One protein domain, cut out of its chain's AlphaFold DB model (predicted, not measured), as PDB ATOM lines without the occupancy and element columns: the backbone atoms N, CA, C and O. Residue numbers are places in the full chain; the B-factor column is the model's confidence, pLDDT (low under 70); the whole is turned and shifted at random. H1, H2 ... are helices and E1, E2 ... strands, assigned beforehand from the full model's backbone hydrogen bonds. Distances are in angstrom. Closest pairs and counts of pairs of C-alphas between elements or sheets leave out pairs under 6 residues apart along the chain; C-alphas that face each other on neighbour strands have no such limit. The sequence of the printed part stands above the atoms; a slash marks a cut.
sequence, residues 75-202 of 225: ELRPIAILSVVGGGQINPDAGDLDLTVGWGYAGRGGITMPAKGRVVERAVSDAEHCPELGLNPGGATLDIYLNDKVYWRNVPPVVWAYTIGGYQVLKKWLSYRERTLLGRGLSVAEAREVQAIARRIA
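Overview. This is residues 75 to 202 of the 225 residues of the protein "Type_ISP_C domain-containing protein" of Candidatus Viridilinea halotolerans (UniProt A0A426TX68). A strongly twisted sheet of four strands, E1, E6, E5 and E4, has the long helix H4 and the short helix H1 over one face; toward one end of the longest axis lies a small second part, the hairpin E2 and E3, with one end of H2 packed on it and the short H3 beside E2. Two long links without named elements run round the outside, residues 85 to 103 and residues 124 to 139. The printed part has 128 residues, with six strands followed along the chain by four helices; both sheets are antiparallel, the larger in the order E1, E6, E5, E4. The class is mixed, helices and strands, but under half of the residues, 57, are in named elements. The whole is compact, with a radius of gyration of the C-alphas of 14.5 A and spans of 46 by 37 by 22 A.

Along the chain. Find C-alpha 81 at (-14.357, 131.687, 3.560), where E1 begins; it runs over residues 81 to 84. Further on come two three-residue strands, E2 at residues 104 to 106 and E3 at residues 112 to 114. E4 covers residues 119 to 123 and is 13.4 A long. After residues 124 to 139, look for C-alpha 140 at (-26.661, 141.468, 5.501); there E5 begins, and it runs 16.1 A to residue 145. E6, residues 150 to 155, is 14.1 A long. Then come H1 at residues 157 to 160, H2 at residues 169 to 175, 10.2 A long, and H3 at residues 179 to 182. H4 runs 21.5 A from residue 188 to residue 202, whose C-alpha is at (-25.304, 129.174, -4.017).

Arrangement. Start with the larger sheet, where E4, E5 and E6 form a meander, each strand the antiparallel neighbour of the one before. Between E4 and E5, a hairpin, N 122 and O 141 are 3.0 A apart; between E5 and E6, also a hairpin, N 152 and O 144 are 2.8 A apart. E1 is the edge strand beside E6, antiparallel, with N 83 and O 151 at 2.8 A. H4 and H1 lie on the same face, and with H4 the sheet makes two layers, a helix on one face of a sheet. H4 has a height over the sheet of 9.4 A and lies over E1 and only just over E6, with 3 of its C-alphas falling there; it runs slantwise to the strands, at 33 degrees to E1 on the local plane. H1, at a height of 8.5 A, lies only just over E5, with 3 of its C-alphas falling there. H4 touches H1 with residues 198 to 202 alone, and the closest C-alphas, of Val 159 and Ala 202, are 5.8 A apart. H2 is not on this sheet; it only just touches H4, with 3 pairs of C-alphas within 8 A, the closest those of Leu 170 and Val 194 at 7.1 A, at a shallow tilt of 29 degrees, opposite ways. Look next at the hairpin E2 and E3, where N 105 and O 113 are 3.0 A apart. The closest C-alphas of E2 and H2, of Gly 104 and Ser 175, are 4.2 A apart, and those of E2 and H3, of Tyr 105 and Leu 181, are 6.7 A apart. H3 touches no helix. In H2 every O i to N i+4 pair is within hydrogen-bond range, in H4 10 of 11; H1 and H3 are too short for such a pair.

Size, cuts and confidence. The two C-alphas farthest apart, of Gly 109 and Asp 126, are 47.5 A from each other. The printed part has no cut. The links E1 to E2 and E4 to E5 are long. The mean pLDDT of the printed part is 96.2, and no printed residue of this model is under 70.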
ATOM      1  N   GLU A  75     -18.445 135.253  -8.220       96.12
ATOM      2  CA  GLU A  75     -19.562 135.395  -7.286       96.12
ATOM      3  C   GLU A  75     -19.597 134.298  -6.205       96.12
ATOM      4  O   GLU A  75     -20.138 134.501  -5.122       96.12
ATOM      5  N   LEU A  76     -18.971 133.139  -6.451       98.00
ATOM      6  CA  LEU A  76     -18.905 132.027  -5.492       98.00
ATOM      7  C   LEU A  76     -17.646 132.045  -4.628       98.00
ATOM      8  O   LEU A  76     -17.616 131.473  -3.533       98.00
ATOM      9  N   ARG A  77     -16.578 132.672  -5.128       96.88
ATOM     10  CA  ARG A  77     -15.286 132.751  -4.449       96.88
ATOM     11  C   ARG A  77     -15.402 133.263  -3.008       96.88
ATOM     12  O   ARG A  77     -14.850 132.574  -2.150       96.88
ATOM     13  N   PRO A  78     -16.127 134.361  -2.697       97.31
ATOM     14  CA  PRO A  78     -16.186 134.898  -1.340       97.31
ATOM     15  C   PRO A  78     -17.126 134.124  -0.405       97.31
ATOM     16  O   PRO A  78     -17.244 134.504   0.755       97.31
ATOM     17  N   ILE A  79     -17.813 133.073  -0.863       98.44
ATOM     18  CA  ILE A  79     -18.792 132.350  -0.043       98.44
ATOM     19  C   ILE A  79     -18.094 131.389   0.924       98.44
ATOM     20  O   ILE A  79     -17.253 130.582   0.512       98.44
ATOM     21  N   ALA A  80     -18.492 131.449   2.199       98.31
ATOM     22  CA  ALA A  80     -18.040 130.566   3.275       98.31
ATOM     23  C   ALA A  80     -16.504 130.494   3.405       98.31
ATOM     24  O   ALA A  80     -15.918 129.412   3.492       98.31
ATOM     25  N   ILE A  81     -15.815 131.639   3.376       97.56
ATOM     26  CA  ILE A  81     -14.357 131.687   3.560       97.56
ATOM     27  C   ILE A  81     -14.007 131.429   5.021       97.56
ATOM     28  O   ILE A  81     -14.361 132.211   5.901       97.56
ATOM     29  N   LEU A  82     -13.270 130.353   5.283       97.69
ATOM     30  CA  LEU A  82     -12.770 130.061   6.620       97.69
ATOM     31  C   LEU A  82     -11.813 131.175   7.076       97.69
ATOM     32  O   LEU A  82     -10.816 131.454   6.414       97.69
ATOM     33  N   SER A  83     -12.162 131.833   8.177       97.88
ATOM     34  CA  SER A  83     -11.565 133.086   8.639       97.88
ATOM     35  C   SER A  83     -11.295 133.043  10.142       97.88
ATOM     36  O   SER A  83     -11.953 132.310  10.882       97.88
ATOM     37  N   VAL A  84     -10.337 133.854  10.594       98.31
ATOM     38  CA  VAL A  84      -9.955 133.998  12.007       98.31
ATOM     39  C   VAL A  84     -10.366 135.382  12.504       98.31
ATOM     40  O   VAL A  84     -10.194 136.380  11.799       98.31
ATOM     41  N   VAL A  85     -10.920 135.464  13.713       97.31
ATOM     42  CA  VAL A  85     -11.220 136.741  14.375       97.31
ATOM     43  C   VAL A  85      -9.925 137.541  14.543       97.31
ATOM     44  O   VAL A  85      -8.958 137.049  15.109       97.31
ATOM     45  N   GLY A  86      -9.902 138.775  14.034       94.31
ATOM     46  CA  GLY A  86      -8.701 139.622  14.049       94.31
ATOM     47  C   GLY A  86      -7.634 139.257  13.004       94.31
ATOM     48  O   GLY A  86      -6.597 139.912  12.956       94.31
ATOM     49  N   GLY A  87      -7.888 138.266  12.141       93.56
ATOM     50  CA  GLY A  87      -6.931 137.781  11.143       93.56
ATOM     51  C   GLY A  87      -5.957 136.729  11.687       93.56
ATOM     52  O   GLY A  87      -6.102 136.234  12.801       93.56
ATOM     53  N   GLY A  88      -4.966 136.356  10.872       94.19
ATOM     54  CA  GLY A  88      -3.968 135.335  11.210       94.19
ATOM     55  C   GLY A  88      -4.183 133.997  10.500       94.19
ATOM     56  O   GLY A  88      -4.962 133.889   9.554       94.19
ATOM     57  N   GLN A  89      -3.437 132.983  10.939       94.44
ATOM     58  CA  GLN A  89      -3.465 131.638  10.365       94.44
ATOM     59  C   GLN A  89      -4.252 130.674  11.253       94.44
ATOM     60  O   GLN A  89      -4.268 130.801  12.477       94.44
ATOM     61  N   ILE A  90      -4.886 129.698  10.611       96.31
ATOM     62  CA  ILE A  90      -5.597 128.605  11.273       96.31
ATOM     63  C   ILE A  90      -4.590 127.497  11.554       96.31
ATOM     64  O   ILE A  90      -3.945 127.009  10.626       96.31
ATOM     65  N   ASN A  91      -4.490 127.087  12.814       96.00
ATOM     66  CA  ASN A  91      -3.684 125.961  13.258       96.00
ATOM     67  C   ASN A  91      -4.597 124.816  13.742       96.00
ATOM     68  O   ASN A  91      -5.063 124.851  14.884       96.00
ATOM     69  N   PRO A  92      -4.851 123.786  12.910       93.94
ATOM     70  CA  PRO A  92      -5.679 122.645  13.298       93.94
ATOM     71  C   PRO A  92      -5.180 121.919  14.555       93.94
ATOM     72  O   PRO A  92      -6.003 121.487  15.361       93.94
ATOM     73  N   ASP A  93      -3.861 121.849  14.767       94.81
ATOM     74  CA  ASP A  93      -3.257 121.165  15.920       94.81
ATOM     75  C   ASP A  93      -3.499 121.919  17.237       94.81
ATOM     76  O   ASP A  93      -3.452 121.332  18.315       94.81
ATOM     77  N   ALA A  94      -3.816 123.215  17.156       96.00
ATOM     78  CA  ALA A  94      -4.225 124.032  18.296       96.00
ATOM     79  C   ALA A  94      -5.736 123.942  18.605       96.00
ATOM     80  O   ALA A  94      -6.216 124.657  19.482       96.00
ATOM     81  N   GLY A  95      -6.492 123.096  17.894       96.88
ATOM     82  CA  GLY A  95      -7.946 122.979  18.058       96.88
ATOM     83  C   GLY A  95      -8.743 124.075  17.345       96.88
ATOM     84  O   GLY A  95      -9.944 124.207  17.562       96.88
ATOM     85  N   ASP A  96      -8.123 124.843  16.443       98.12
ATOM     86  CA  ASP A  96      -8.797 125.940  15.732       98.12
ATOM     87  C   ASP A  96      -9.984 125.468  14.867       98.12
ATOM     88  O   ASP A  96     -10.863 126.263  14.533       98.12
ATOM     89  N   LEU A  97     -10.032 124.179  14.514       98.31
ATOM     90  CA  LEU A  97     -11.125 123.550  13.764       98.31
ATOM     91  C   LEU A  97     -12.116 122.778  14.646       98.31
ATOM     92  O   LEU A  97     -12.956 122.033  14.134       98.31
ATOM     93  N   ASP A  98     -12.035 122.940  15.962       98.50
ATOM     94  CA  ASP A  98     -13.015 122.383  16.883       98.50
ATOM     95  C   ASP A  98     -14.342 123.129  16.755       98.50
ATOM     96  O   ASP A  98     -14.383 124.359  16.844       98.50
ATOM     97  N   LEU A  99     -15.435 122.382  16.580       98.25
ATOM     98  CA  LEU A  99     -16.776 122.922  16.785       98.25
ATOM     99  C   LEU A  99     -17.066 122.869  18.280       98.25
ATOM    100  O   LEU A  99     -17.021 121.784  18.864       98.25
ATOM    101  N   THR A 100     -17.310 124.035  18.875       98.19
ATOM    102  CA  THR A 100     -17.541 124.195  20.319       98.19
ATOM    103  C   THR A 100     -18.644 125.202  20.653       98.19
ATOM    104  O   THR A 100     -18.826 125.560  21.817       98.19
ATOM    105  N   VAL A 101     -19.403 125.671  19.656       98.19
ATOM    106  CA  VAL A 101     -20.454 126.699  19.827       98.19
ATOM    107  C   VAL A 101     -21.871 126.128  19.873       98.19
ATOM    108  O   VAL A 101     -22.849 126.863  19.729       98.19
ATOM    109  N   GLY A 102     -22.008 124.820  20.081       97.06
ATOM    110  CA  GLY A 102     -23.288 124.171  20.336       97.06
ATOM    111  C   GLY A 102     -24.137 123.986  19.081       97.06
ATOM    112  O   GLY A 102     -25.317 124.338  19.072       97.06
ATOM    113  N   TRP A 103     -23.561 123.429  18.013       97.62
ATOM    114  CA  TRP A 103     -24.305 123.004  16.821       97.62
ATOM    115  C   TRP A 103     -25.162 121.756  17.055       97.62
ATOM    116  O   TRP A 103     -26.200 121.588  16.406       97.62
ATOM    117  N   GLY A 104     -24.774 120.901  18.000       96.31
ATOM    118  CA  GLY A 104     -25.540 119.731  18.409       96.31
ATOM    119  C   GLY A 104     -25.065 119.137  19.732       96.31
ATOM    120  O   GLY A 104     -24.029 119.513  20.269       96.31
ATOM    121  N   TYR A 105     -25.855 118.229  20.291       94.50
ATOM    122  CA  TYR A 105     -25.531 117.540  21.542       94.50
ATOM    123  C   TYR A 105     -26.122 116.130  21.564       94.50
ATOM    124  O   TYR A 105     -26.994 115.787  20.759       94.50
ATOM    125  N   ALA A 106     -25.633 115.295  22.482       93.94
ATOM    126  CA  ALA A 106     -26.123 113.934  22.652       93.94
ATOM    127  C   ALA A 106     -27.479 113.955  23.371       93.94
ATOM    128  O   ALA A 106     -27.590 114.397  24.514       93.94
ATOM    129  N   GLY A 107     -28.520 113.490  22.687       89.50
ATOM    130  CA  GLY A 107     -29.841 113.247  23.249       89.50
ATOM    131  C   GLY A 107     -29.960 111.860  23.883       89.50
ATOM    132  O   GLY A 107     -28.995 111.097  23.994       89.50
ATOM    133  N   ARG A 108     -31.185 111.505  24.290       89.56
ATOM    134  CA  ARG A 108     -31.474 110.169  24.831       89.56
ATOM    135  C   ARG A 108     -31.145 109.087  23.800       89.56
ATOM    136  O   ARG A 108     -31.437 109.241  22.618       89.56
ATOM    137  N   GLY A 109     -30.549 107.989  24.264       85.75
ATOM    138  CA  GLY A 109     -30.211 106.845  23.412       85.75
ATOM    139  C   GLY A 109     -29.106 107.118  22.385       85.75
ATOM    140  O   GLY A 109     -29.032 106.405  21.393       85.75
ATOM    141  N   GLY A 110     -28.277 108.153  22.581       81.25
ATOM    142  CA  GLY A 110     -27.182 108.487  21.660       81.25
ATOM    143  C   GLY A 110     -27.625 109.219  20.389       81.25
ATOM    144  O   GLY A 110     -26.810 109.451  19.501       81.25
ATOM    145  N   ILE A 111     -28.900 109.615  20.295       87.62
ATOM    146  CA  ILE A 111     -29.419 110.378  19.157       87.62
ATOM    147  C   ILE A 111     -28.842 111.793  19.195       87.62
ATOM    148  O   ILE A 111     -29.035 112.519  20.167       87.62
ATOM    149  N   THR A 112     -28.177 112.222  18.126       91.00
ATOM    150  CA  THR A 112     -27.720 113.609  17.996       91.00
ATOM    151  C   THR A 112     -28.895 114.566  17.806       91.00
ATOM    152  O   THR A 112     -29.654 114.454  16.839       91.00
ATOM    153  N   MET A 113     -28.991 115.558  18.688       91.56
ATOM    154  CA  MET A 113     -29.982 116.627  18.616       91.56
ATOM    155  C   MET A 113     -29.339 117.905  18.065       91.56
ATOM    156  O   MET A 113     -28.319 118.340  18.602       91.56
ATOM    157  N   PRO A 114     -29.905 118.534  17.018       93.00
ATOM    158  CA  PRO A 114     -29.410 119.813  16.527       93.00
ATOM    159  C   PRO A 114     -29.712 120.935  17.527       93.00
ATOM    160  O   PRO A 114     -30.779 120.970  18.140       93.00
ATOM    161  N   ALA A 115     -28.790 121.883  17.649       94.56
ATOM    162  CA  ALA A 115     -28.910 123.053  18.513       94.56
ATOM    163  C   ALA A 115     -28.755 124.354  17.705       94.56
ATOM    164  O   ALA A 115     -28.831 124.350  16.474       94.56
ATOM    165  N   LYS A 116     -28.671 125.504  18.383       95.00
ATOM    166  CA  LYS A 116     -28.676 126.817  17.719       95.00
ATOM    167  C   LYS A 116     -27.359 127.109  16.995       95.00
ATOM    168  O   LYS A 116     -27.409 127.701  15.919       95.00
ATOM    169  N   GLY A 117     -26.231 126.677  17.561       97.44
ATOM    170  CA  GLY A 117     -24.907 127.132  17.153       97.44
ATOM    171  C   GLY A 117     -24.710 128.635  17.368       97.44
ATOM    172  O   GLY A 117     -25.531 129.310  18.002       97.44
ATOM    173  N   ARG A 118     -23.645 129.173  16.766       98.50
ATOM    174  CA  ARG A 118     -23.373 130.613  16.711       98.50
ATOM    175  C   ARG A 118     -23.353 131.087  15.259       98.50
ATOM    176  O   ARG A 118     -22.436 130.794  14.496       98.50
ATOM    177  N   VAL A 119     -24.387 131.846  14.911       98.62
ATOM    178  CA  VAL A 119     -24.526 132.575  13.648       98.62
ATOM    179  C   VAL A 119     -24.488 134.057  13.983       98.62
ATOM    180  O   VAL A 119     -25.240 134.496  14.854       98.62
ATOM    181  N   VAL A 120     -23.620 134.812  13.317       98.56
ATOM    182  CA  VAL A 120     -23.545 136.269  13.453       98.56
ATOM    183  C   VAL A 120     -23.952 136.892  12.132       98.56
ATOM    184  O   VAL A 120     -23.374 136.592  11.096       98.56
ATOM    185  N   GLU A 121     -24.952 137.760  12.174       98.44
ATOM    186  CA  GLU A 121     -25.320 138.590  11.034       98.44
ATOM    187  C   GLU A 121     -24.456 139.855  11.017       98.44
ATOM    188  O   GLU A 121     -24.202 140.458  12.062       98.44
ATOM    189  N   ARG A 122     -23.989 140.254   9.834       97.06
ATOM    190  CA  ARG A 122     -23.228 141.492   9.634       97.06
ATOM    191  C   ARG A 122     -23.499 142.096   8.263       97.06
ATOM    192  O   ARG A 122     -23.986 141.415   7.366       97.06
ATOM    193  N   ALA A 123     -23.100 143.352   8.080       97.50
ATOM    194  CA  ALA A 123     -23.181 144.020   6.787       97.50
ATOM    195  C   ALA A 123     -22.337 143.305   5.712       97.50
ATOM    196  O   ALA A 123     -21.232 142.817   5.991       97.50
ATOM    197  N   VAL A 124     -22.870 143.268   4.491       97.06
ATOM    198  CA  VAL A 124     -22.175 142.816   3.274       97.06
ATOM    199  C   VAL A 124     -21.073 143.817   2.920       97.06
ATOM    200  O   VAL A 124     -21.301 145.025   2.990       97.06
ATOM    201  N   SER A 125     -19.882 143.340   2.546       94.38
ATOM    202  CA  SER A 125     -18.833 144.203   1.978       94.38
ATOM    203  C   SER A 125     -18.915 144.273   0.450       94.38
ATOM    204  O   SER A 125     -19.490 143.394  -0.186       94.38
ATOM    205  N   ASP A 126     -18.274 145.270  -0.164       91.31
ATOM    206  CA  ASP A 126     -18.268 145.430  -1.629       91.31
ATOM    207  C   ASP A 126     -17.733 144.188  -2.367       91.31
ATOM    208  O   ASP A 126     -18.228 143.820  -3.430       91.31
ATOM    209  N   ALA A 127     -16.760 143.490  -1.774       91.25
ATOM    210  CA  ALA A 127     -16.183 142.261  -2.325       91.25
ATOM    211  C   ALA A 127     -17.112 141.033  -2.223       91.25
ATOM    212  O   ALA A 127     -16.807 139.978  -2.779       91.25
ATOM    213  N   GLU A 128     -18.215 141.146  -1.484       95.56
ATOM    214  CA  GLU A 128     -19.192 140.084  -1.234       95.56
ATOM    215  C   GLU A 128     -20.496 140.315  -2.019       95.56
ATOM    216  O   GLU A 128     -21.459 139.578  -1.825       95.56
ATOM    217  N   HIS A 129     -20.547 141.317  -2.904       94.19
ATOM    218  CA  HIS A 129     -21.755 141.683  -3.637       94.19
ATOM    219  C   HIS A 129     -22.220 140.589  -4.616       94.19
ATOM    220  O   HIS A 129     -21.484 140.169  -5.507       94.19
ATOM    221  N   CYS A 130     -23.472 140.156  -4.460       96.38
ATOM    222  CA  CYS A 130     -24.183 139.245  -5.358       96.38
ATOM    223  C   CYS A 130     -25.704 139.428  -5.160       96.38
ATOM    224  O   CYS A 130     -26.288 138.806  -4.261       96.38
ATOM    225  N   PRO A 131     -26.354 140.304  -5.952       95.31
ATOM    226  CA  PRO A 131     -27.780 140.613  -5.824       95.31
ATOM    227  C   PRO A 131     -28.692 139.390  -5.870       95.31
ATOM    228  O   PRO A 131     -29.649 139.299  -5.101       95.31
ATOM    229  N   GLU A 132     -28.376 138.424  -6.730       95.38
ATOM    230  CA  GLU A 132     -29.155 137.204  -6.952       95.38
ATOM    231  C   GLU A 132     -29.170 136.287  -5.720       95.38
ATOM    232  O   GLU A 132     -30.077 135.471  -5.558       95.38
ATOM    233  N   LEU A 133     -28.191 136.439  -4.823       97.19
ATOM    234  CA  LEU A 133     -28.134 135.768  -3.522       97.19
ATOM    235  C   LEU A 133     -28.580 136.676  -2.363       97.19
ATOM    236  O   LEU A 133     -28.450 136.297  -1.198       97.19
ATOM    237  N   GLY A 134     -29.100 137.870  -2.660       95.44
ATOM    238  CA  GLY A 134     -29.527 138.860  -1.668       95.44
ATOM    239  C   GLY A 134     -28.382 139.634  -1.006       95.44
ATOM    240  O   GLY A 134     -28.616 140.349  -0.033       95.44
ATOM    241  N   LEU A 135     -27.154 139.519  -1.519       96.62
ATOM    242  CA  LEU A 135     -25.972 140.198  -0.990       96.62
ATOM    243  C   LEU A 135     -25.834 141.590  -1.620       96.62
ATOM    244  O   LEU A 135     -25.031 141.809  -2.527       96.62
ATOM    245  N   ASN A 136     -26.649 142.535  -1.159       94.62
ATOM    246  CA  ASN A 136     -26.677 143.913  -1.658       94.62
ATOM    247  C   ASN A 136     -25.924 144.881  -0.726       94.62
ATOM    248  O   ASN A 136     -25.850 144.613   0.477       94.62
ATOM    249  N   PRO A 137     -25.416 146.025  -1.230       90.62
ATOM    250  CA  PRO A 137     -24.897 147.092  -0.380       90.62
ATOM    251  C   PRO A 137     -25.953 147.532   0.642       90.62
ATOM    252  O   PRO A 137     -27.121 147.712   0.300       90.62
ATOM    253  N   GLY A 138     -25.553 147.658   1.909       89.06
ATOM    254  CA  GLY A 138     -26.473 147.936   3.021       89.06
ATOM    255  C   GLY A 138     -27.321 146.738   3.479       89.06
ATOM    256  O   GLY A 138     -28.053 146.859   4.457       89.06
ATOM    257  N   GLY A 139     -27.214 145.589   2.806       94.31
ATOM    258  CA  GLY A 139     -27.797 144.318   3.227       94.31
ATOM    259  C   GLY A 139     -26.911 143.550   4.210       94.31
ATOM    260  O   GLY A 139     -25.870 144.038   4.665       94.31
ATOM    261  N   ALA A 140     -27.316 142.316   4.512       96.62
ATOM    262  CA  ALA A 140     -26.661 141.468   5.501       96.62
ATOM    263  C   ALA A 140     -26.210 140.108   4.942       96.62
ATOM    264  O   ALA A 140     -26.824 139.536   4.043       96.62
ATOM    265  N   THR A 141     -25.135 139.581   5.523       98.56
ATOM    266  CA  THR A 141     -24.614 138.225   5.316       98.56
ATOM    267  C   THR A 141     -24.356 137.560   6.665       98.56
ATOM    268  O   THR A 141     -24.348 138.225   7.705       98.56
ATOM    269  N   LEU A 142     -24.160 136.242   6.666       98.81
ATOM    270  CA  LEU A 142     -23.983 135.459   7.884       98.81
ATOM    271  C   LEU A 142     -22.551 134.945   8.013       98.81
ATOM    272  O   LEU A 142     -21.994 134.363   7.086       98.81
ATOM    273  N   ASP A 143     -21.990 135.080   9.203       98.75
ATOM    274  CA  ASP A 143     -20.754 134.435   9.612       98.75
ATOM    275  C   ASP A 143     -21.101 133.259  10.545       98.75
ATOM    276  O   ASP A 143     -21.788 133.414  11.561       98.75
ATOM    277  N   ILE A 144     -20.664 132.053  10.173       98.75
ATOM    278  CA  ILE A 144     -21.016 130.790  10.838       98.75
ATOM    279  C   ILE A 144     -19.823 130.319  11.667       98.75
ATOM    280  O   ILE A 144     -18.810 129.893  11.115       98.75
ATOM    281  N   TYR A 145     -19.918 130.408  12.990       98.75
ATOM    282  CA  TYR A 145     -18.785 130.153  13.880       98.75
ATOM    283  C   TYR A 145     -18.588 128.658  14.149       98.75
ATOM    284  O   TYR A 145     -19.552 127.914  14.335       98.75
ATOM    285  N   LEU A 146     -17.325 128.230  14.204       98.62
ATOM    286  CA  LEU A 146     -16.925 126.915  14.708       98.62
ATOM    287  C   LEU A 146     -16.698 127.001  16.224       98.62
ATOM    288  O   LEU A 146     -17.249 126.212  16.987       98.62
ATOM    289  N   ASN A 147     -15.928 128.005  16.640       98.56
ATOM    290  CA  ASN A 147     -15.516 128.330  18.008       98.56
ATOM    291  C   ASN A 147     -15.356 129.857  18.130       98.56
ATOM    292  O   ASN A 147     -15.666 130.576  17.187       98.56
ATOM    293  N   ASP A 148     -14.865 130.382  19.253       97.94
ATOM    294  CA  ASP A 148     -14.708 131.836  19.449       97.94
ATOM    295  C   ASP A 148     -13.670 132.504  18.531       97.94
ATOM    296  O   ASP A 148     -13.639 133.731  18.427       97.94
ATOM    297  N   LYS A 149     -12.840 131.709  17.847       98.00
ATOM    298  CA  LYS A 149     -11.723 132.172  17.022       98.00
ATOM    299  C   LYS A 149     -11.973 132.007  15.525       98.00
ATOM    300  O   LYS A 149     -11.612 132.901  14.761       98.00
ATOM    301  N   VAL A 150     -12.557 130.891  15.093       98.69
ATOM    302  CA  VAL A 150     -12.678 130.514  13.676       98.69
ATOM    303  C   VAL A 150     -14.134 130.439  13.238       98.69
ATOM    304  O   VAL A 150     -14.992 129.898  13.939       98.69
ATOM    305  N   TYR A 151     -14.410 130.965  12.047       98.75
ATOM    306  CA  TYR A 151     -15.742 130.999  11.447       98.75
ATOM    307  C   TYR A 151     -15.673 130.907   9.920       98.75
ATOM    308  O   TYR A 151     -14.676 131.285   9.304       98.75
ATOM    309  N   TRP A 152     -16.743 130.429   9.285       98.75
ATOM    310  CA  TRP A 152     -16.953 130.617   7.852       98.75
ATOM    311  C   TRP A 152     -17.601 131.974   7.619       98.75
ATOM    312  O   TRP A 152     -18.732 132.217   8.040       98.75
ATOM    313  N   ARG A 153     -16.868 132.854   6.946       98.56
ATOM    314  CA  ARG A 153     -17.290 134.200   6.589       98.56
ATOM    315  C   ARG A 153     -18.186 134.193   5.353       98.56
ATOM    316  O   ARG A 153     -17.891 133.472   4.400       98.56
ATOM    317  N   ASN A 154     -19.189 135.069   5.337       98.50
ATOM    318  CA  ASN A 154     -20.018 135.373   4.167       98.50
ATOM    319  C   ASN A 154     -20.795 134.159   3.626       98.50
ATOM    320  O   ASN A 154     -20.568 133.666   2.520       98.50
ATOM    321  N   VAL A 155     -21.717 133.649   4.434       98.75
ATOM    322  CA  VAL A 155     -22.741 132.691   4.022       98.75
ATOM    323  C   VAL A 155     -24.035 133.471   3.764       98.75
ATOM    324  O   VAL A 155     -24.617 133.999   4.713       98.75
ATOM    325  N   PRO A 156     -24.520 133.548   2.512       98.69
ATOM    326  CA  PRO A 156     -25.750 134.277   2.216       98.69
ATOM    327  C   PRO A 156     -26.941 133.713   3.006       98.69
ATOM    328  O   PRO A 156     -27.051 132.486   3.117       98.69
ATOM    329  N   PRO A 157     -27.874 134.545   3.507       98.50
ATOM    330  CA  PRO A 157     -29.023 134.059   4.273       98.50
ATOM    331  C   PRO A 157     -29.842 132.993   3.534       98.50
ATOM    332  O   PRO A 157     -30.246 131.998   4.136       98.50
ATOM    333  N   VAL A 158     -30.013 133.137   2.216       98.38
ATOM    334  CA  VAL A 158     -30.708 132.155   1.361       98.38
ATOM    335  C   VAL A 158     -29.946 130.833   1.214       98.38
ATOM    336  O   VAL A 158     -30.566 129.775   1.129       98.38
ATOM    337  N   VAL A 159     -28.609 130.869   1.243       98.75
ATOM    338  CA  VAL A 159     -27.753 129.671   1.235       98.75
ATOM    339  C   VAL A 159     -27.832 128.966   2.583       98.75
ATOM    340  O   VAL A 159     -27.988 127.748   2.636       98.75
ATOM    341  N   TRP A 160     -27.772 129.728   3.679       98.56
ATOM    342  CA  TRP A 160     -27.945 129.188   5.022       98.56
ATOM    343  C   TRP A 160     -29.315 128.532   5.169       98.56
ATOM    344  O   TRP A 160     -29.386 127.396   5.627       98.56
ATOM    345  N   ALA A 161     -30.392 129.203   4.756       98.25
ATOM    346  CA  ALA A 161     -31.771 128.734   4.883       98.25
ATOM    347  C   ALA A 161     -32.134 127.557   3.959       98.25
ATOM    348  O   ALA A 161     -33.223 127.001   4.093       98.25
ATOM    349  N   TYR A 162     -31.256 127.162   3.035       98.25
ATOM    350  CA  TYR A 162     -31.553 126.125   2.057       98.25
ATOM    351  C   TYR A 162     -31.813 124.759   2.710       98.25
ATOM    352  O   TYR A 162     -31.027 124.276   3.537       98.25
ATOM    353  N   THR A 163     -32.910 124.112   2.306       97.12
ATOM    354  CA  THR A 163     -33.345 122.825   2.861       97.12
ATOM    355  C   THR A 163     -33.484 121.736   1.809       97.12
ATOM    356  O   THR A 163     -34.028 121.984   0.735       97.12
ATOM    357  N   ILE A 164     -33.127 120.504   2.177       94.31
ATOM    358  CA  ILE A 164     -33.470 119.279   1.438       94.31
ATOM    359  C   ILE A 164     -34.175 118.332   2.413       94.31
ATOM    360  O   ILE A 164     -33.702 118.121   3.530       94.31
ATOM    361  N   GLY A 165     -35.338 117.798   2.025       88.88
ATOM    362  CA  GLY A 165     -36.116 116.884   2.875       88.88
ATOM    363  C   GLY A 165     -36.545 117.491   4.220       88.88
ATOM    364  O   GLY A 165     -36.630 116.776   5.211       88.88
ATOM    365  N   GLY A 166     -36.743 118.815   4.278       91.12
ATOM    366  CA  GLY A 166     -37.092 119.546   5.505       91.12
ATOM    367  C   GLY A 166     -35.912 119.877   6.427       91.12
ATOM    368  O   GLY A 166     -36.097 120.573   7.423       91.12
ATOM    369  N   TYR A 167     -34.693 119.440   6.101       93.44
ATOM    370  CA  TYR A 167     -33.496 119.744   6.884       93.44
ATOM    371  C   TYR A 167     -32.691 120.875   6.260       93.44
ATOM    372  O   TYR A 167     -32.344 120.824   5.083       93.44
ATOM    373  N   GLN A 168     -32.321 121.858   7.082       96.62
ATOM    374  CA  GLN A 168     -31.350 122.888   6.721       96.62
ATOM    375  C   GLN A 168     -29.963 122.255   6.544       96.62
ATOM    376  O   GLN A 168     -29.383 121.768   7.518       96.62
ATOM    377  N   VAL A 169     -29.444 122.250   5.313       97.44
ATOM    378  CA  VAL A 169     -28.314 121.390   4.904       97.44
ATOM    379  C   VAL A 169     -27.060 121.651   5.742       97.44
ATOM    380  O   VAL A 169     -26.553 120.741   6.400       97.44
ATOM    381  N   LEU A 170     -26.592 122.905   5.776       97.69
ATOM    382  CA  LEU A 170     -25.368 123.285   6.489       97.69
ATOM    383  C   LEU A 170     -25.500 123.059   8.000       97.69
ATOM    384  O   LEU A 170     -24.662 122.395   8.608       97.69
ATOM    385  N   LYS A 171     -26.592 123.532   8.611       97.12
ATOM    386  CA  LYS A 171     -26.837 123.358  10.049       97.12
ATOM    387  C   LYS A 171     -26.893 121.883  10.451       97.12
ATOM    388  O   LYS A 171     -26.314 121.493  11.464       97.12
ATOM    389  N   LYS A 172     -27.573 121.049   9.659       96.00
ATOM    390  CA  LYS A 172     -27.664 119.610   9.917       96.00
ATOM    391  C   LYS A 172     -26.287 118.955   9.836       96.00
ATOM    392  O   LYS A 172     -25.954 118.181  10.728       96.00
ATOM    393  N   TRP A 173     -25.470 119.313   8.845       96.69
ATOM    394  CA  TRP A 173     -24.101 118.807   8.714       96.69
ATOM    395  C   TRP A 173     -23.232 119.144   9.937       96.69
ATOM    396  O   TRP A 173     -22.534 118.263  10.446       96.69
ATOM    397  N   LEU A 174     -23.332 120.379  10.448       97.88
ATOM    398  CA  LEU A 174     -22.603 120.843  11.637       97.88
ATOM    399  C   LEU A 174     -23.072 120.146  12.923       97.88
ATOM    400  O   LEU A 174     -22.259 119.855  13.794       97.88
ATOM    401  N   SER A 175     -24.367 119.821  13.035       96.62
ATOM    402  CA  SER A 175     -24.941 119.258  14.269       96.62
ATOM    403  C   SER A 175     -24.333 117.928  14.721       96.62
ATOM    404  O   SER A 175     -24.333 117.634  15.911       96.62
ATOM    405  N   TYR A 176     -23.775 117.145  13.798       95.69
ATOM    406  CA  TYR A 176     -23.110 115.872  14.098       95.69
ATOM    407  C   TYR A 176     -21.621 116.009  14.420       95.69
ATOM    408  O   TYR A 176     -20.959 115.011  14.683       95.69
ATOM    409  N   ARG A 177     -21.074 117.225  14.333       97.31
ATOM    410  CA  ARG A 177     -19.628 117.467  14.303       97.31
ATOM    411  C   ARG A 177     -19.125 118.369  15.420       97.31
ATOM    412  O   ARG A 177     -17.966 118.761  15.392       97.31
ATOM    413  N   GLU A 178     -19.968 118.663  16.409       96.75
ATOM    414  CA  GLU A 178     -19.498 119.206  17.687       96.75
ATOM    415  C   GLU A 178     -18.403 118.317  18.264       96.75
ATOM    416  O   GLU A 178     -18.524 117.090  18.231       96.75
ATOM    417  N   ARG A 179     -17.339 118.915  18.809       96.56
ATOM    418  CA  ARG A 179     -16.167 118.170  19.295       96.56
ATOM    419  C   ARG A 179     -16.555 117.103  20.318       96.56
ATOM    420  O   ARG A 179     -15.999 116.010  20.307       96.56
ATOM    421  N   THR A 180     -17.530 117.399  21.174       95.00
ATOM    422  CA  THR A 180     -18.051 116.476  22.195       95.00
ATOM    423  C   THR A 180     -18.809 115.280  21.613       95.00
ATOM    424  O   THR A 180     -18.913 114.254  22.277       95.00
ATOM    425  N   LEU A 181     -19.317 115.390  20.381       95.31
ATOM    426  CA  LEU A 181     -19.978 114.312  19.644       95.31
ATOM    427  C   LEU A 181     -19.008 113.559  18.728       95.31
ATOM    428  O   LEU A 181     -19.048 112.335  18.664       95.31
ATOM    429  N   LEU A 182     -18.146 114.289  18.020       95.62
ATOM    430  CA  LEU A 182     -17.212 113.743  17.032       95.62
ATOM    431  C   LEU A 182     -15.946 113.152  17.674       95.62
ATOM    432  O   LEU A 182     -15.258 112.349  17.049       95.62
ATOM    433  N   GLY A 183     -15.610 113.578  18.895       96.50
ATOM    434  CA  GLY A 183     -14.393 113.196  19.619       96.50
ATOM    435  C   GLY A 183     -13.117 113.901  19.141       96.50
ATOM    436  O   GLY A 183     -12.038 113.640  19.666       96.50
ATOM    437  N   ARG A 184     -13.220 114.792  18.148       97.19
ATOM    438  CA  ARG A 184     -12.117 115.560  17.547       97.19
ATOM    439  C   ARG A 184     -12.643 116.840  16.896       97.19
ATOM    440  O   ARG A 184     -13.850 116.981  16.707       97.19
ATOM    441  N   GLY A 185     -11.739 117.732  16.504       97.38
ATOM    442  CA  GLY A 185     -12.047 118.823  15.579       97.38
ATOM    443  C   GLY A 185     -12.230 118.343  14.143       97.38
ATOM    444  O   GLY A 185     -11.964 117.179  13.814       97.38
ATOM    445  N   LEU A 186     -12.672 119.248  13.268       98.31
ATOM    446  CA  LEU A 186     -12.710 118.967  11.836       98.31
ATOM    447  C   LEU A 186     -11.294 118.788  11.290       98.31
ATOM    448  O   LEU A 186     -10.359 119.493  11.663       98.31
ATOM    449  N   SER A 187     -11.158 117.892  10.324       97.62
ATOM    450  CA  SER A 187     -10.024 117.924   9.410       97.62
ATOM    451  C   SER A 187     -10.109 119.150   8.496       97.62
ATOM    452  O   SER A 187     -11.182 119.707   8.248       97.62
ATOM    453  N   VAL A 188      -8.977 119.538   7.906       96.94
ATOM    454  CA  VAL A 188      -8.936 120.612   6.898       96.94
ATOM    455  C   VAL A 188      -9.842 120.294   5.701       96.94
ATOM    456  O   VAL A 188     -10.472 121.195   5.150       96.94
ATOM    457  N   ALA A 189      -9.937 119.020   5.309       96.44
ATOM    458  CA  ALA A 189     -10.817 118.579   4.231       96.44
ATOM    459  C   ALA A 189     -12.297 118.786   4.586       96.44
ATOM    460  O   ALA A 189     -13.032 119.365   3.796       96.44
ATOM    461  N   GLU A 190     -12.720 118.419   5.798       97.69
ATOM    462  CA  GLU A 190     -14.090 118.652   6.275       97.69
ATOM    463  C   GLU A 190     -14.419 120.147   6.395       97.69
ATOM    464  O   GLU A 190     -15.522 120.565   6.051       97.69
ATOM    465  N   ALA A 191     -13.466 120.978   6.829       97.38
ATOM    466  CA  ALA A 191     -13.670 122.426   6.880       97.38
ATOM    467  C   ALA A 191     -13.841 123.047   5.477       97.38
ATOM    468  O   ALA A 191     -14.634 123.977   5.298       97.38
ATOM    469  N   ARG A 192     -13.129 122.511   4.474       95.88
ATOM    470  CA  ARG A 192     -13.297 122.864   3.053       95.88
ATOM    471  C   ARG A 192     -14.589 122.303   2.460       95.88
ATOM    472  O   ARG A 192     -15.175 122.950   1.600       95.88
ATOM    473  N   GLU A 193     -15.061 121.157   2.937       97.06
ATOM    474  CA  GLU A 193     -16.315 120.555   2.477       97.06
ATOM    475  C   GLU A 193     -17.516 121.454   2.790       97.06
ATOM    476  O   GLU A 193     -18.348 121.691   1.922       97.06
ATOM    477  N   VAL A 194     -17.571 122.069   3.978       97.25
ATOM    478  CA  VAL A 194     -18.623 123.053   4.311       97.25
ATOM    479  C   VAL A 194     -18.643 124.213   3.315       97.25
ATOM    480  O   VAL A 194     -19.707 124.637   2.859       97.25
ATOM    481  N   GLN A 195     -17.461 124.699   2.932       96.94
ATOM    482  CA  GLN A 195     -17.327 125.741   1.924       96.94
ATOM    483  C   GLN A 195     -17.805 125.260   0.543       96.94
ATOM    484  O   GLN A 195     -18.511 125.994  -0.152       96.94
ATOM    485  N   ALA A 196     -17.469 124.029   0.150       97.88
ATOM    486  CA  ALA A 196     -17.938 123.428  -1.095       97.88
ATOM    487  C   ALA A 196     -19.469 123.274  -1.111       97.88
ATOM    488  O   ALA A 196     -20.103 123.670  -2.089       97.88
ATOM    489  N   ILE A 197     -20.077 122.794  -0.021       98.50
ATOM    490  CA  ILE A 197     -21.535 122.675   0.132       98.50
ATOM    491  C   ILE A 197     -22.205 124.049  -0.001       98.50
ATOM    492  O   ILE A 197     -23.158 124.195  -0.768       98.50
ATOM    493  N   ALA A 198     -21.697 125.077   0.685       98.69
ATOM    494  CA  ALA A 198     -22.254 126.428   0.603       98.69
ATOM    495  C   ALA A 198     -22.198 126.989  -0.831       98.69
ATOM    496  O   ALA A 198     -23.188 127.530  -1.326       98.69
ATOM    497  N   ARG A 199     -21.075 126.799  -1.536       98.62
ATOM    498  CA  ARG A 199     -20.918 127.215  -2.940       98.62
ATOM    499  C   ARG A 199     -21.810 126.432  -3.898       98.62
ATOM    500  O   ARG A 199     -22.310 127.015  -4.853       98.62
ATOM    501  N   ARG A 200     -22.048 125.141  -3.649       98.75
ATOM    502  CA  ARG A 200     -22.987 124.315  -4.429       98.75
ATOM    503  C   ARG A 200     -24.419 124.795  -4.298       98.75
ATOM    504  O   ARG A 200     -25.103 124.948  -5.303       98.75
ATOM    505  N   ILE A 201     -24.847 125.077  -3.070       98.75
ATOM    506  CA  ILE A 201     -26.172 125.635  -2.801       98.75
ATOM    507  C   ILE A 201     -26.311 126.998  -3.486       98.75
ATOM    508  O   ILE A 201     -27.289 127.227  -4.188       98.75
ATOM    509  N   ALA A 202     -25.318 127.879  -3.342       98.75
ATOM    510  CA  ALA A 202     -25.304 129.174  -4.017       98.75
ATOM    511  C   ALA A 202     -25.393 129.027  -5.545       98.75
ATOM    512  O   ALA A 202     -26.238 129.651  -6.176       98.75
TER     513      ALA A 202